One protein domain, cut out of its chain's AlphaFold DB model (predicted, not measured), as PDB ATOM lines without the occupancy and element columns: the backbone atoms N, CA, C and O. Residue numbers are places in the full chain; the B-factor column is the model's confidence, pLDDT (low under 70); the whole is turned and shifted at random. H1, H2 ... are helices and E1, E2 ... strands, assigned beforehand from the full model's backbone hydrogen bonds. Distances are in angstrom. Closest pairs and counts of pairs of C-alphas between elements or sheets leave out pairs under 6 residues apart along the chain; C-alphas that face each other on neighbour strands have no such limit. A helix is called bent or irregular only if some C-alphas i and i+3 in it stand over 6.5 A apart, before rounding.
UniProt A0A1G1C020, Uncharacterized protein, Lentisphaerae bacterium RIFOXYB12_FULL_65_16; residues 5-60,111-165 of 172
ATOM      1  N   SER A   5     -32.087 -47.379  22.519       89.25
ATOM      2  CA  SER A   5     -31.755 -47.459  21.094       89.25
ATOM      3  C   SER A   5     -32.435 -46.376  20.261       89.25
ATOM      4  O   SER A   5     -31.796 -45.811  19.375       89.25
ATOM      5  N   ASP A   6     -33.695 -46.042  20.557       89.31
ATOM      6  CA  ASP A   6     -34.399 -44.958  19.862       89.31
ATOM      7  C   ASP A   6     -33.745 -43.608  20.184       89.31
ATOM      8  O   ASP A   6     -33.525 -42.785  19.295       89.31
ATOM      9  N   PHE A   7     -33.354 -43.407  21.447       89.31
ATOM     10  CA  PHE A   7     -32.652 -42.207  21.895       89.31
ATOM     11  C   PHE A   7     -31.297 -42.040  21.194       89.31
ATOM     12  O   PHE A   7     -31.015 -40.990  20.614       89.31
ATOM     13  N   GLU A   8     -30.475 -43.090  21.165       90.88
ATOM     14  CA  GLU A   8     -29.201 -43.101  20.438       90.88
ATOM     15  C   GLU A   8     -29.398 -42.828  18.938       90.88
ATOM     16  O   GLU A   8     -28.631 -42.069  18.334       90.88
ATOM     17  N   GLN A   9     -30.457 -43.379  18.336       90.19
ATOM     18  CA  GLN A   9     -30.793 -43.145  16.933       90.19
ATOM     19  C   GLN A   9     -31.189 -41.686  16.664       90.19
ATOM     20  O   GLN A   9     -30.761 -41.119  15.656       90.19
ATOM     21  N   GLN A  10     -31.946 -41.046  17.558       89.69
ATOM     22  CA  GLN A  10     -32.286 -39.622  17.447       89.69
ATOM     23  C   GLN A  10     -31.046 -38.721  17.551       89.69
ATOM     24  O   GLN A  10     -30.892 -37.769  16.775       89.69
ATOM     25  N   ILE A  11     -30.116 -39.037  18.459       89.75
ATOM     26  CA  ILE A  11     -28.842 -38.313  18.574       89.75
ATOM     27  C   ILE A  11     -28.026 -38.482  17.281       89.75
ATOM     28  O   ILE A  11     -27.542 -37.496  16.720       89.75
ATOM     29  N   ALA A  12     -27.917 -39.707  16.759       88.50
ATOM     30  CA  ALA A  12     -27.208 -39.983  15.509       88.50
ATOM     31  C   ALA A  12     -27.834 -39.250  14.308       88.50
ATOM     32  O   ALA A  12     -27.115 -38.702  13.467       88.50
ATOM     33  N   ALA A  13     -29.169 -39.182  14.248       88.06
ATOM     34  CA  ALA A  13     -29.902 -38.458  13.213       88.06
ATOM     35  C   ALA A  13     -29.614 -36.949  13.242       88.06
ATOM     36  O   ALA A  13     -29.483 -36.333  12.185       88.06
ATOM     37  N   THR A  14     -29.423 -36.368  14.432       84.31
ATOM     38  CA  THR A  14     -29.119 -34.935  14.609       84.31
ATOM     39  C   THR A  14     -27.799 -34.531  13.939       84.31
ATOM     40  O   THR A  14     -27.689 -33.430  13.398       84.31
ATOM     41  N   PHE A  15     -26.801 -35.423  13.919       74.25
ATOM     42  CA  PHE A  15     -25.491 -35.164  13.299       74.25
ATOM     43  C   PHE A  15     -25.244 -35.892  11.976       74.25
ATOM     44  O   PHE A  15     -24.198 -35.688  11.355       74.25
ATOM     45  N   GLY A  16     -26.170 -36.749  11.540       80.88
ATOM     46  CA  GLY A  16     -26.027 -37.557  10.328       80.88
ATOM     47  C   GLY A  16     -24.854 -38.542  10.380       80.88
ATOM     48  O   GLY A  16     -24.277 -38.860   9.337       80.88
ATOM     49  N   ARG A  17     -24.440 -38.978  11.578       81.12
ATOM     50  CA  ARG A  17     -23.299 -39.883  11.797       81.12
ATOM     51  C   ARG A  17     -23.563 -40.823  12.976       81.12
ATOM     52  O   ARG A  17     -24.229 -40.411  13.923       81.12
ATOM     53  N   PRO A  18     -23.020 -42.056  12.953       85.00
ATOM     54  CA  PRO A  18     -23.118 -42.960  14.091       85.00
ATOM     55  C   PRO A  18     -22.351 -42.411  15.300       85.00
ATOM     56  O   PRO A  18     -21.332 -41.728  15.152       85.00
ATOM     57  N   LEU A  19     -22.841 -42.733  16.497       86.62
ATOM     58  CA  LEU A  19     -22.208 -42.353  17.756       86.62
ATOM     59  C   LEU A  19     -20.911 -43.139  17.962       86.62
ATOM     60  O   LEU A  19     -20.836 -44.334  17.685       86.62
ATOM     61  N   ASN A  20     -19.878 -42.459  18.460       89.06
ATOM     62  CA  ASN A  20     -18.671 -43.130  18.937       89.06
ATOM     63  C   ASN A  20     -18.888 -43.676  20.361       89.06
ATOM     64  O   ASN A  20     -19.853 -43.308  21.028       89.06
ATOM     65  N   GLN A  21     -17.967 -44.513  20.849       88.31
ATOM     66  CA  GLN A  21     -18.112 -45.161  22.158       88.31
ATOM     67  C   GLN A  21     -18.309 -44.161  23.308       88.31
ATOM     68  O   GLN A  21     -19.149 -44.375  24.175       88.31
ATOM     69  N   SER A  22     -17.571 -43.050  23.305       87.62
ATOM     70  CA  SER A  22     -17.715 -42.015  24.333       87.62
ATOM     71  C   SER A  22     -19.096 -41.355  24.286       87.62
ATOM     72  O   SER A  22     -19.670 -41.058  25.330       87.62
ATOM     73  N   ALA A  23     -19.633 -41.114  23.087       88.12
ATOM     74  CA  ALA A  23     -20.933 -40.479  22.899       88.12
ATOM     75  C   ALA A  23     -22.066 -41.429  23.294       88.12
ATOM     76  O   ALA A  23     -23.036 -40.981  23.895       88.12
ATOM     77  N   ILE A  24     -21.902 -42.732  23.043       91.12
ATOM     78  CA  ILE A  24     -22.795 -43.787  23.542       91.12
ATOM     79  C   ILE A  24     -22.812 -43.776  25.073       91.12
ATOM     80  O   ILE A  24     -23.878 -43.712  25.671       91.12
ATOM     81  N   THR A  25     -21.646 -43.754  25.728       91.25
ATOM     82  CA  THR A  25     -21.580 -43.695  27.199       91.25
ATOM     83  C   THR A  25     -22.234 -42.433  27.762       91.25
ATOM     84  O   THR A  25     -22.917 -42.506  28.778       91.25
ATOM     85  N   ALA A  26     -22.061 -41.280  27.115       90.75
ATOM     86  CA  ALA A  26     -22.735 -40.052  27.533       90.75
ATOM     87  C   ALA A  26     -24.253 -40.104  27.299       90.75
ATOM     88  O   ALA A  26     -25.002 -39.620  28.141       90.75
ATOM     89  N   ALA A  27     -24.712 -40.706  26.199       91.81
ATOM     90  CA  ALA A  27     -26.134 -40.903  25.928       91.81
ATOM     91  C   ALA A  27     -26.784 -41.840  26.954       91.81
ATOM     92  O   ALA A  27     -27.857 -41.533  27.462       91.81
ATOM     93  N   GLN A  28     -26.106 -42.933  27.304       93.56
ATOM     94  CA  GLN A  28     -26.524 -43.862  28.355       93.56
ATOM     95  C   GLN A  28     -26.633 -43.162  29.707       93.56
ATOM     96  O   GLN A  28     -27.682 -43.221  30.337       93.56
ATOM     97  N   ASP A  29     -25.595 -42.429  30.105       93.00
ATOM     98  CA  ASP A  29     -25.582 -41.664  31.353       93.00
ATOM     99  C   ASP A  29     -26.720 -40.632  31.413       93.00
ATOM    100  O   ASP A  29     -27.431 -40.533  32.418       93.00
ATOM    101  N   PHE A  30     -26.952 -39.915  30.310       92.12
ATOM    102  CA  PHE A  30     -28.049 -38.959  30.190       92.12
ATOM    103  C   PHE A  30     -29.422 -39.639  30.292       92.12
ATOM    104  O   PHE A  30     -30.327 -39.119  30.945       92.12
ATOM    105  N   PHE A  31     -29.580 -40.804  29.659       92.50
ATOM    106  CA  PHE A  31     -30.820 -41.578  29.667       92.50
ATOM    107  C   PHE A  31     -31.115 -42.180  31.049       92.50
ATOM    108  O   PHE A  31     -32.259 -42.149  31.502       92.50
ATOM    109  N   GLU A  32     -30.096 -42.669  31.756       93.50
ATOM    110  CA  GLU A  32     -30.220 -43.174  33.129       93.50
ATOM    111  C   GLU A  32     -30.652 -42.070  34.106       93.50
ATOM    112  O   GLU A  32     -31.508 -42.300  34.959       93.50
ATOM    113  N   HIS A  33     -30.137 -40.850  33.930       92.44
ATOM    114  CA  HIS A  33     -30.445 -39.688  34.774       92.44
ATOM    115  C   HIS A  33     -31.555 -38.799  34.189       92.44
ATOM    116  O   HIS A  33     -31.698 -37.629  34.558       92.44
ATOM    117  N   TRP A  34     -32.376 -39.338  33.280       91.25
ATOM    118  CA  TRP A  34     -33.402 -38.582  32.554       91.25
ATOM    119  C   TRP A  34     -34.330 -37.793  33.482       91.25
ATOM    120  O   TRP A  34     -34.647 -36.631  33.219       91.25
ATOM    121  N   GLN A  35     -34.788 -38.420  34.570       91.50
ATOM    122  CA  GLN A  35     -35.711 -37.780  35.510       91.50
ATOM    123  C   GLN A  35     -35.056 -36.624  36.269       91.50
ATOM    124  O   GLN A  35     -35.714 -35.612  36.505       91.50
ATOM    125  N   ASP A  36     -33.768 -36.732  36.590       91.88
ATOM    126  CA  ASP A  36     -33.027 -35.667  37.263       91.88
ATOM    127  C   ASP A  36     -32.857 -34.461  36.336       91.88
ATOM    128  O   ASP A  36     -33.150 -33.326  36.726       91.88
ATOM    129  N   PHE A  37     -32.497 -34.702  35.070       90.94
ATOM    130  CA  PHE A  37     -32.463 -33.656  34.045       90.94
ATOM    131  C   PHE A  37     -33.837 -33.008  33.852       90.94
ATOM    132  O   PHE A  37     -33.941 -31.781  33.875       90.94
ATOM    133  N   ALA A  38     -34.911 -33.794  33.745       90.75
ATOM    134  CA  ALA A  38     -36.274 -33.269  33.645       90.75
ATOM    135  C   ALA A  38     -36.670 -32.432  34.877       90.75
ATOM    136  O   ALA A  38     -37.288 -31.368  34.751       90.75
ATOM    137  N   GLY A  39     -36.268 -32.864  36.074       89.88
ATOM    138  CA  GLY A  39     -36.460 -32.128  37.320       89.88
ATOM    139  C   GLY A  39     -35.731 -30.783  37.327       89.88
ATOM    140  O   GLY A  39     -36.306 -29.767  37.724       89.88
ATOM    141  N   LEU A  40     -34.490 -30.735  36.843       89.50
ATOM    142  CA  LEU A  40     -33.718 -29.494  36.756       89.50
ATOM    143  C   LEU A  40     -34.246 -28.551  35.667       89.50
ATOM    144  O   LEU A  40     -34.355 -27.349  35.917       89.50
ATOM    145  N   ILE A  41     -34.625 -29.070  34.496       90.62
ATOM    146  CA  ILE A  41     -35.190 -28.279  33.391       90.62
ATOM    147  C   ILE A  41     -36.519 -27.646  33.816       90.62
ATOM    148  O   ILE A  41     -36.683 -26.431  33.703       90.62
ATOM    149  N   SER A  42     -37.436 -28.433  34.393       87.81
ATOM    150  CA  SER A  42     -38.749 -27.939  34.841       87.81
ATOM    151  C   SER A  42     -38.647 -26.846  35.909       87.81
ATOM    152  O   SER A  42     -39.444 -25.908  35.920       87.81
ATOM    153  N   ARG A  43     -37.629 -26.909  36.777       88.31
ATOM    154  CA  ARG A  43     -37.349 -25.880  37.790       88.31
ATOM    155  C   ARG A  43     -36.451 -24.744  37.285       88.31
ATOM    156  O   ARG A  43     -36.110 -23.875  38.082       88.31
ATOM    157  N   ARG A  44     -36.046 -24.747  36.009       84.69
ATOM    158  CA  ARG A  44     -35.075 -23.808  35.410       84.69
ATOM    159  C   ARG A  44     -33.723 -23.755  36.144       84.69
ATOM    160  O   ARG A  44     -33.055 -22.726  36.150       84.69
ATOM    161  N   HIS A  45     -33.314 -24.875  36.735       86.50
ATOM    162  CA  HIS A  45     -32.056 -25.048  37.471       86.50
ATOM    163  C   HIS A  45     -30.990 -25.825  36.687       86.50
ATOM    164  O   HIS A  45     -29.979 -26.219  37.264       86.50
ATOM    165  N   LEU A  46     -31.177 -26.008  35.377       86.12
ATOM    166  CA  LEU A  46     -30.139 -26.504  34.474       86.12
ATOM    167  C   LEU A  46     -29.602 -25.353  33.601       86.12
ATOM    168  O   LEU A  46     -30.067 -25.184  32.471       86.12
ATOM    169  N   PRO A  47     -28.671 -24.518  34.104       85.69
ATOM    170  CA  PRO A  47     -27.981 -23.545  33.274       85.69
ATOM    171  C   PRO A  47     -27.271 -24.240  32.120       85.69
ATOM    172  O   PRO A  47     -26.382 -25.079  32.305       85.69
ATOM    173  N   LEU A  48     -27.673 -23.853  30.916       90.94
ATOM    174  CA  LEU A  48     -27.052 -24.302  29.693       90.94
ATOM    175  C   LEU A  48     -26.120 -23.219  29.178       90.94
ATOM    176  O   LEU A  48     -26.543 -22.104  28.867       90.94
ATOM    177  N   HIS A  49     -24.850 -23.567  29.052       92.56
ATOM    178  CA  HIS A  49     -23.883 -22.708  28.406       92.56
ATOM    179  C   HIS A  49     -23.550 -23.242  27.024       92.56
ATOM    180  O   HIS A  49     -23.440 -24.445  26.810       92.56
ATOM    181  N   VAL A  50     -23.364 -22.317  26.090       93.81
ATOM    182  CA  VAL A  50     -23.071 -22.619  24.693       93.81
ATOM    183  C   VAL A  50     -21.714 -22.030  24.368       93.81
ATOM    184  O   VAL A  50     -21.482 -20.845  24.621       93.81
ATOM    185  N   ASP A  51     -20.828 -22.832  23.792       91.44
ATOM    186  CA  ASP A  51     -19.580 -22.339  23.230       91.44
ATOM    187  C   ASP A  51     -19.866 -21.693  21.858       91.44
ATOM    188  O   ASP A  51     -20.182 -22.392  20.888       91.44
ATOM    189  N   PRO A  52     -19.747 -20.356  21.720       87.56
ATOM    190  CA  PRO A  52     -20.094 -19.679  20.474       87.56
ATOM    191  C   PRO A  52     -19.126 -19.989  19.326       87.56
ATOM    192  O   PRO A  52     -19.459 -19.763  18.160       87.56
ATOM    193  N   PHE A  53     -17.909 -20.449  19.629       87.62
ATOM    194  CA  PHE A  53     -16.945 -20.862  18.620       87.62
ATOM    195  C   PHE A  53     -17.346 -22.211  18.029       87.62
ATOM    196  O   PHE A  53     -17.505 -22.300  16.811       87.62
ATOM    197  N   PHE A  54     -17.595 -23.221  18.869       88.44
ATOM    198  CA  PHE A  54     -18.072 -24.527  18.401       88.44
ATOM    199  C   PHE A  54     -19.444 -24.425  17.735       88.44
ATOM    200  O   PHE A  54     -19.666 -25.054  16.700       88.44
ATOM    201  N   LEU A  55     -20.336 -23.576  18.249       91.62
ATOM    202  CA  LEU A  55     -21.627 -23.303  17.626       91.62
ATOM    203  C   LEU A  55     -21.461 -22.768  16.194       91.62
ATOM    204  O   LEU A  55     -22.071 -23.284  15.260       91.62
ATOM    205  N   ALA A  56     -20.610 -21.757  15.998       90.06
ATOM    206  CA  ALA A  56     -20.366 -21.167  14.683       90.06
ATOM    207  C   ALA A  56     -19.572 -22.091  13.747       90.06
ATOM    208  O   ALA A  56     -19.733 -22.017  12.529       90.06
ATOM    209  N   HIS A  57     -18.717 -22.955  14.297       88.62
ATOM    210  CA  HIS A  57     -17.988 -23.956  13.527       88.62
ATOM    211  C   HIS A  57     -18.933 -25.015  12.948       88.62
ATOM    212  O   HIS A  57     -18.875 -25.293  11.753       88.62
ATOM    213  N   ASN A  58     -19.837 -25.552  13.776       86.62
ATOM    214  CA  ASN A  58     -20.775 -26.603  13.376       86.62
ATOM    215  C   ASN A  58     -21.963 -26.071  12.557       86.62
ATOM    216  O   ASN A  58     -22.485 -26.775  11.697       86.62
ATOM    217  N   PHE A  59     -22.378 -24.819  12.776       88.50
ATOM    218  CA  PHE A  59     -23.535 -24.228  12.103       88.50
ATOM    219  C   PHE A  59     -23.178 -22.890  11.441       88.50
ATOM    220  O   PHE A  59     -23.119 -21.850  12.111       88.50
ATOM    221  N   PRO A  60     -23.040 -22.859  10.099       87.69
ATOM    222  CA  PRO A  60     -22.671 -21.654   9.357       87.69
ATOM    223  C   PRO A  60     -23.569 -20.441   9.632       87.69
ATOM    224  O   PRO A  60     -23.098 -19.303   9.594       87.69
ATOM    225  N   ASP A 111     -26.698 -14.776  19.662       93.94
ATOM    226  CA  ASP A 111     -26.884 -16.025  18.920       93.94
ATOM    227  C   ASP A 111     -26.721 -17.250  19.832       93.94
ATOM    228  O   ASP A 111     -27.549 -18.160  19.801       93.94
ATOM    229  N   ALA A 112     -25.687 -17.258  20.680       93.56
ATOM    230  CA  ALA A 112     -25.461 -18.331  21.649       93.56
ATOM    231  C   ALA A 112     -26.595 -18.421  22.681       93.56
ATOM    232  O   ALA A 112     -27.066 -19.516  22.985       93.56
ATOM    233  N   LYS A 113     -27.070 -17.273  23.179       93.75
ATOM    234  CA  LYS A 113     -28.200 -17.205  24.110       93.75
ATOM    235  C   LYS A 113     -29.494 -17.710  23.467       93.75
ATOM    236  O   LYS A 113     -30.143 -18.574  24.040       93.75
ATOM    237  N   ALA A 114     -29.831 -17.226  22.274       93.75
ATOM    238  CA  ALA A 114     -31.036 -17.640  21.556       93.75
ATOM    239  C   ALA A 114     -31.014 -19.138  21.215       93.75
ATOM    240  O   ALA A 114     -32.037 -19.810  21.291       93.75
ATOM    241  N   PHE A 115     -29.839 -19.679  20.874       94.69
ATOM    242  CA  PHE A 115     -29.667 -21.116  20.676       94.69
ATOM    243  C   PHE A 115     -29.911 -21.907  21.968       94.69
ATOM    244  O   PHE A 115     -30.635 -22.897  21.937       94.69
ATOM    245  N   ALA A 116     -29.349 -21.461  23.098       94.00
ATOM    246  CA  ALA A 116     -29.566 -22.101  24.393       94.00
ATOM    247  C   ALA A 116     -31.049 -22.096  24.792       94.00
ATOM    248  O   ALA A 116     -31.576 -23.121  25.211       94.00
ATOM    249  N   GLU A 117     -31.719 -20.952  24.632       93.38
ATOM    250  CA  GLU A 117     -33.142 -20.785  24.941       93.38
ATOM    251  C   GLU A 117     -34.006 -21.719  24.094       93.38
ATOM    252  O   GLU A 117     -34.795 -22.470  24.657       93.38
ATOM    253  N   HIS A 118     -33.792 -21.758  22.776       93.38
ATOM    254  CA  HIS A 118     -34.522 -22.657  21.880       93.38
ATOM    255  C   HIS A 118     -34.289 -24.134  22.227       93.38
ATOM    256  O   HIS A 118     -35.210 -24.945  22.175       93.38
ATOM    257  N   LEU A 119     -33.053 -24.515  22.563       93.69
ATOM    258  CA  LEU A 119     -32.739 -25.901  22.901       93.69
ATOM    259  C   LEU A 119     -33.402 -26.329  24.219       93.69
ATOM    260  O   LEU A 119     -33.925 -27.436  24.324       93.69
ATOM    261  N   MET A 120     -33.417 -25.437  25.208       93.50
ATOM    262  CA  MET A 120     -34.097 -25.661  26.484       93.50
ATOM    263  C   MET A 120     -35.621 -25.661  26.339       93.50
ATOM    264  O   MET A 120     -36.299 -26.424  27.027       93.50
ATOM    265  N   GLU A 121     -36.164 -24.832  25.451       92.62
ATOM    266  CA  GLU A 121     -37.588 -24.794  25.124       92.62
ATOM    267  C   GLU A 121     -38.049 -26.124  24.516       92.62
ATOM    268  O   GLU A 121     -38.986 -26.737  25.031       92.62
ATOM    269  N   GLU A 122     -37.324 -26.633  23.515       91.38
ATOM    270  CA  GLU A 122     -37.613 -27.933  22.897       91.38
ATOM    271  C   GLU A 122     -37.518 -29.073  23.919       91.38
ATOM    272  O   GLU A 122     -38.403 -29.922  24.002       91.38
ATOM    273  N   ALA A 123     -36.489 -29.064  24.771       91.88
ATOM    274  CA  ALA A 123     -36.354 -30.046  25.843       91.88
ATOM    275  C   ALA A 123     -37.482 -29.965  26.886       91.88
ATOM    276  O   ALA A 123     -37.831 -30.975  27.492       91.88
ATOM    277  N   THR A 124     -38.069 -28.787  27.097       91.94
ATOM    278  CA  THR A 124     -39.175 -28.596  28.044       91.94
ATOM    279  C   THR A 124     -40.503 -29.075  27.463       91.94
ATOM    280  O   THR A 124     -41.252 -29.773  28.146       91.94
ATOM    281  N   PHE A 125     -40.815 -28.701  26.221       90.12
ATOM    282  CA  PHE A 125     -42.110 -28.996  25.600       90.12
ATOM    283  C   PHE A 125     -42.176 -30.376  24.953       90.12
ATOM    284  O   PHE A 125     -43.244 -30.985  24.918       90.12
ATOM    285  N   ASN A 126     -41.046 -30.879  24.465       90.44
ATOM    286  CA  ASN A 126     -40.967 -32.124  23.721       90.44
ATOM    287  C   ASN A 126     -39.763 -32.978  24.171       90.44
ATOM    288  O   ASN A 126     -38.887 -33.312  23.369       90.44
ATOM    289  N   PRO A 127     -39.695 -33.358  25.465       86.25
ATOM    290  CA  PRO A 127     -38.544 -34.072  26.010       86.25
ATOM    291  C   PRO A 127     -38.308 -35.403  25.288       86.25
ATOM    292  O   PRO A 127     -37.174 -35.709  24.933       86.25
ATOM    293  N   ALA A 128     -39.378 -36.163  25.026       85.19
ATOM    294  CA  ALA A 128     -39.304 -37.464  24.367       85.19
ATOM    295  C   ALA A 128     -39.269 -37.379  22.831       85.19
ATOM    296  O   ALA A 128     -38.643 -38.217  22.213       85.19
ATOM    297  N   GLY A 129     -39.882 -36.377  22.193       81.31
ATOM    298  CA  GLY A 129     -39.898 -36.281  20.725       81.31
ATOM    299  C   GLY A 129     -38.665 -35.602  20.126       81.31
ATOM    300  O   GLY A 129     -38.787 -34.951  19.090       81.31
ATOM    301  N   GLY A 130     -37.506 -35.719  20.778       85.62
ATOM    302  CA  GLY A 130     -36.219 -35.244  20.266       85.62
ATOM    303  C   GLY A 130     -35.558 -34.109  21.052       85.62
ATOM    304  O   GLY A 130     -34.371 -33.864  20.845       85.62
ATOM    305  N   GLY A 131     -36.243 -33.446  21.990       90.19
ATOM    306  CA  GLY A 131     -35.659 -32.329  22.744       90.19
ATOM    307  C   GLY A 131     -34.478 -32.740  23.627       90.19
ATOM    308  O   GLY A 131     -33.423 -32.100  23.616       90.19
ATOM    309  N   PHE A 132     -34.599 -33.856  24.347       92.44
ATOM    310  CA  PHE A 132     -33.493 -34.390  25.151       92.44
ATOM    311  C   PHE A 132     -32.393 -34.997  24.278       92.44
ATOM    312  O   PHE A 132     -31.210 -34.872  24.602       92.44
ATOM    313  N   ALA A 133     -32.760 -35.604  23.147       91.81
ATOM    314  CA  ALA A 133     -31.785 -36.120  22.195       91.81
ATOM    315  C   ALA A 133     -30.951 -34.972  21.615       91.81
ATOM    316  O   ALA A 133     -29.731 -35.079  21.554       91.81
ATOM    317  N   ALA A 134     -31.571 -33.833  21.294       92.06
ATOM    318  CA  ALA A 134     -30.879 -32.632  20.846       92.06
ATOM    319  C   ALA A 134     -29.938 -32.066  21.926       92.06
ATOM    320  O   ALA A 134     -28.808 -31.688  21.614       92.06
ATOM    321  N   LEU A 135     -30.352 -32.046  23.201       93.44
ATOM    322  CA  LEU A 135     -29.473 -31.661  24.314       93.44
ATOM    323  C   LEU A 135     -28.235 -32.561  24.389       93.44
ATOM    324  O   LEU A 135     -27.106 -32.068  24.361       93.44
ATOM    325  N   CYS A 136     -28.431 -33.879  24.434       93.06
ATOM    326  CA  CYS A 136     -27.329 -34.834  24.507       93.06
ATOM    327  C   CYS A 136     -26.447 -34.789  23.248       93.06
ATOM    328  O   CYS A 136     -25.219 -34.865  23.325       93.06
ATOM    329  N   ALA A 137     -27.052 -34.594  22.078       92.19
ATOM    330  CA  ALA A 137     -26.351 -34.403  20.822       92.19
ATOM    331  C   ALA A 137     -25.415 -33.192  20.916       92.19
ATOM    332  O   ALA A 137     -24.195 -33.315  20.798       92.19
ATOM    333  N   HIS A 138     -25.952 -32.009  21.193       94.00
ATOM    334  CA  HIS A 138     -25.138 -30.802  21.263       94.00
ATOM    335  C   HIS A 138     -24.100 -30.841  22.395       94.00
ATOM    336  O   HIS A 138     -23.040 -30.224  22.254       94.00
ATOM    337  N   TYR A 139     -24.347 -31.601  23.466       93.31
ATOM    338  CA  TYR A 139     -23.356 -31.872  24.509       93.31
ATOM    339  C   TYR A 139     -22.194 -32.722  23.986       93.31
ATOM    340  O   TYR A 139     -21.039 -32.319  24.094       93.31
ATOM    341  N   THR A 140     -22.481 -33.859  23.345       91.50
ATOM    342  CA  THR A 140     -21.449 -34.766  22.802       91.50
ATOM    343  C   THR A 140     -20.651 -34.154  21.646       91.50
ATOM    344  O   THR A 140     -19.501 -34.523  21.417       91.50
ATOM    345  N   ALA A 141     -21.212 -33.158  20.955       88.88
ATOM    346  CA  ALA A 141     -20.499 -32.339  19.975       88.88
ATOM    347  C   ALA A 141     -19.647 -31.209  20.592       88.88
ATOM    348  O   ALA A 141     -19.000 -30.463  19.853       88.88
ATOM    349  N   GLY A 142     -19.656 -31.045  21.919       89.19
ATOM    350  CA  GLY A 142     -18.932 -29.983  22.627       89.19
ATOM    351  C   GLY A 142     -19.477 -28.576  22.367       89.19
ATOM    352  O   GLY A 142     -18.785 -27.592  22.615       89.19
ATOM    353  N   ILE A 143     -20.698 -28.458  21.837       92.88
ATOM    354  CA  ILE A 143     -21.337 -27.163  21.562       92.88
ATOM    355  C   ILE A 143     -21.903 -26.575  22.851       92.88
ATOM    356  O   ILE A 143     -21.884 -25.357  23.026       92.88
ATOM    357  N   ILE A 144     -22.407 -27.430  23.741       94.44
ATOM    358  CA  ILE A 144     -22.980 -27.019  25.021       94.44
ATOM    359  C   ILE A 144     -22.278 -27.712  26.185       94.44
ATOM    360  O   ILE A 144     -21.694 -28.785  26.033       94.44
ATOM    361  N   TYR A 145     -22.381 -27.107  27.359       93.06
ATOM    362  CA  TYR A 145     -21.973 -27.696  28.627       93.06
ATOM    363  C   TYR A 145     -22.980 -27.335  29.716       93.06
ATOM    364  O   TYR A 145     -23.612 -26.273  29.686       93.06
ATOM    365  N   PHE A 146     -23.129 -28.244  30.674       91.88
ATOM    366  CA  PHE A 146     -24.051 -28.090  31.790       91.88
ATOM    367  C   PHE A 146     -23.293 -27.526  32.986       91.88
ATOM    368  O   PHE A 146     -22.229 -28.032  33.349       91.88
ATOM    369  N   VAL A 147     -23.838 -26.482  33.602       88.19
ATOM    370  CA  VAL A 147     -23.287 -25.885  34.823       88.19
ATOM    371  C   VAL A 147     -24.414 -25.819  35.828       88.19
ATOM    372  O   VAL A 147     -25.386 -25.124  35.586       88.19
ATOM    373  N   THR A 148     -24.310 -26.510  36.951       86.19
ATOM    374  CA  THR A 148     -25.255 -26.382  38.063       86.19
ATOM    375  C   THR A 148     -24.500 -25.943  39.322       86.19
ATOM    376  O   THR A 148     -23.267 -25.938  39.334       86.19
ATOM    377  N   PRO A 149     -25.200 -25.580  40.411       82.81
ATOM    378  CA  PRO A 149     -24.545 -25.344  41.696       82.81
ATOM    379  C   PRO A 149     -23.759 -26.557  42.219       82.81
ATOM    380  O   PRO A 149     -22.816 -26.375  42.985       82.81
ATOM    381  N   THR A 150     -24.142 -27.776  41.827       84.50
ATOM    382  CA  THR A 150     -23.519 -29.023  42.295       84.50
ATOM    383  C   THR A 150     -22.259 -29.374  41.508       84.50
ATOM    384  O   THR A 150     -21.355 -30.002  42.052       84.50
ATOM    385  N   GLY A 151     -22.169 -28.971  40.238       84.12
ATOM    386  CA  GLY A 151     -21.040 -29.326  39.389       84.12
ATOM    387  C   GLY A 151     -21.123 -28.774  37.974       84.12
ATOM    388  O   GLY A 151     -22.077 -28.109  37.576       84.12
ATOM    389  N   GLN A 152     -20.097 -29.086  37.189       88.94
ATOM    390  CA  GLN A 152     -20.011 -28.753  35.774       88.94
ATOM    391  C   GLN A 152     -19.668 -30.016  34.989       88.94
ATOM    392  O   GLN A 152     -18.733 -30.725  35.359       88.94
ATOM    393  N   ALA A 153     -20.382 -30.242  33.886       89.94
ATOM    394  CA  ALA A 153     -20.072 -31.282  32.916       89.94
ATOM    395  C   ALA A 153     -19.682 -30.635  31.589       89.94
ATOM    396  O   ALA A 153     -20.464 -29.884  30.995       89.94
ATOM    397  N   VAL A 154     -18.466 -30.926  31.132       88.88
ATOM    398  CA  VAL A 154     -17.965 -30.539  29.810       88.88
ATOM    399  C   VAL A 154     -17.522 -31.794  29.083       88.88
ATOM    400  O   VAL A 154     -16.755 -32.591  29.624       88.88
ATOM    401  N   TRP A 155     -17.941 -31.946  27.829       86.12
ATOM    402  CA  TRP A 155     -17.459 -33.023  26.972       86.12
ATOM    403  C   TRP A 155     -15.916 -33.122  27.005       86.12
ATOM    404  O   TRP A 155     -15.241 -32.098  26.849       86.12
ATOM    405  N   PRO A 156     -15.317 -34.315  27.204       87.12
ATOM    406  CA  PRO A 156     -15.921 -35.648  27.132       87.12
ATOM    407  C   PRO A 156     -16.522 -36.226  28.423       87.12
ATOM    408  O   PRO A 156     -16.860 -37.402  28.429       87.12
ATOM    409  N   GLN A 157     -16.656 -35.455  29.506       85.75
ATOM    410  CA  GLN A 157     -17.187 -35.935  30.794       85.75
ATOM    411  C   GLN A 157     -18.633 -36.448  30.694       85.75
ATOM    412  O   GLN A 157     -19.340 -36.168  29.720       85.75
ATOM    413  N   ARG A 158     -19.092 -37.174  31.719       89.00
ATOM    414  CA  ARG A 158     -20.485 -37.634  31.791       89.00
ATOM    415  C   ARG A 158     -21.419 -36.445  32.036       89.00
ATOM    416  O   ARG A 158     -21.101 -35.613  32.881       89.00
ATOM    417  N   PRO A 159     -22.557 -36.331  31.331       88.50
ATOM    418  CA  PRO A 159     -23.539 -35.284  31.601       88.50
ATOM    419  C   PRO A 159     -23.985 -35.212  33.071       88.50
ATOM    420  O   PRO A 159     -24.133 -34.112  33.610       88.50
ATOM    421  N   SER A 160     -24.177 -36.362  33.724       89.31
ATOM    422  CA  SER A 160     -24.607 -36.475  35.121       89.31
ATOM    423  C   SER A 160     -23.606 -35.885  36.117       89.31
ATOM    424  O   SER A 160     -24.010 -35.521  37.220       89.31
ATOM    425  N   ASP A 161     -22.338 -35.685  35.734       88.44
ATOM    426  CA  ASP A 161     -21.324 -34.996  36.548       88.44
ATOM    427  C   ASP A 161     -21.795 -33.572  36.923       88.44
ATOM    428  O   ASP A 161     -21.514 -33.072  38.015       88.44
ATOM    429  N   ALA A 162     -22.596 -32.926  36.063       86.06
ATOM    430  CA  ALA A 162     -23.193 -31.626  36.358       86.06
ATOM    431  C   ALA A 162     -24.266 -31.703  37.446       86.06
ATOM    432  O   ALA A 162     -24.517 -30.703  38.103       86.06
ATOM    433  N   ILE A 163     -24.910 -32.851  37.643       87.25
ATOM    434  CA  ILE A 163     -25.973 -33.045  38.640       87.25
ATOM    435  C   ILE A 163     -25.380 -33.553  39.953       87.25
ATOM    436  O   ILE A 163     -25.728 -33.063  41.024       87.25
ATOM    437  N   THR A 164     -24.490 -34.536  39.860       84.69
ATOM    438  CA  THR A 164     -23.941 -35.279  40.998       84.69
ATOM    439  C   THR A 164     -22.724 -34.598  41.622       84.69
ATOM    440  O   THR A 164     -22.374 -34.908  42.760       84.69
ATOM    441  N   GLY A 165     -22.062 -33.689  40.896       76.69
ATOM    442  CA  GLY A 165     -20.807 -33.064  41.322       76.69
ATOM    443  C   GLY A 165     -19.608 -34.014  41.296       76.69
ATOM    444  O   GLY A 165     -18.517 -33.654  41.744       76.69
TER     445      GLY A 165
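This is residues 5 to 60 and 111 to 165 of the 172 residues of an uncharacterized protein of Lentisphaerae bacterium RIFOXYB12_FULL_65_16 (UniProt A0A1G1C020). A compact, rounded cluster of crossed helices has H6 near its middle: H1 and H2 pack on H6, and H5 folds back on it as the other half of a helical hairpin. A small sheet of two strands, E1 and E2, lies beside this hairpin, H3 packs on residues 120 to 124 of H5, H4 sits out at the other end of H5, and after E2 a long loop leads to the short H7. The 111 printed residues hold seven named helices and two named strands in the order H1 H2 H3 E1 H4 H5 H6 E2 H7, with E1 and E2 antiparallel, and the class is mostly helix. The radius of gyration of the C-alphas is 12.6 A, and they span 32 by 31 by 26 A.

H1, residues 5 to 15, begins with C-alpha 5 at (-31.755, -47.459, 21.094) and is 15.8 A long. H2, residues 21 to 32, is 16.5 A long, and H3, residues 34 to 42, is 12.1 A. E1 is residues 48 to 50 and H4 is residues 52 to 58. H5, residues 111 to 125, is 21.1 A long, with C-alpha 111 at (-26.884, -16.025, 18.920). H6, residues 127 to 140, is 17.4 A long and irregular: C-alphas 129 and 132 are 8.0 A apart. E2 is residues 144 to 147; H7, residues 161 to 164, ends with C-alpha 164 at (-23.941, -35.279, 40.998).

H5 and H6 are the hubs, each touching three helices. They form a hairpin, opposite ways at a steep tilt of 37 degrees, only just beyond shallow; their closest C-alphas, Ala 123 and Gly 131, are 3.9 A apart. H1 touches H6 at a steep tilt of 58 degrees, closest at C-alphas Ile 11 and Ala 137, 5.2 A. H2 touches residues 136 to 140 of H6, closest at C-alphas Ala 23 and Thr 140, 5.7 A. H3 touches H5, closest at C-alphas Ile 41 and Thr 124, 6.7 A. H4 and H5 only just touch, with 3 pairs of C-alphas within 8 A, the closest Pro 52 and Ala 112 at 5.7 A. E1 and E2 are antiparallel; N 49 and O 145 are 3.0 A apart and N 145 and O 49 are 2.9 A apart, within hydrogen-bond range. The closest C-alphas of E2 and H7, Phe 146 and Ala 162, are 5.8 A apart. Every O i to N i+4 pair is within hydrogen-bond range in H2, H3, H4 and H5, against 6 of 7 in H1 and 7 of 10 in H6; H7 is too short for such a pair.

The C-alphas farthest apart, Pro 60 and Thr 164, are 34.5 A apart. Residues 61 to 110 are not printed, and C-alphas 60 and 111 are 11.9 A apart across the cut. The link from E2 to H7 is long, 13 residues. The mean pLDDT of the printed part is 89.4, and no printed residue is under 70.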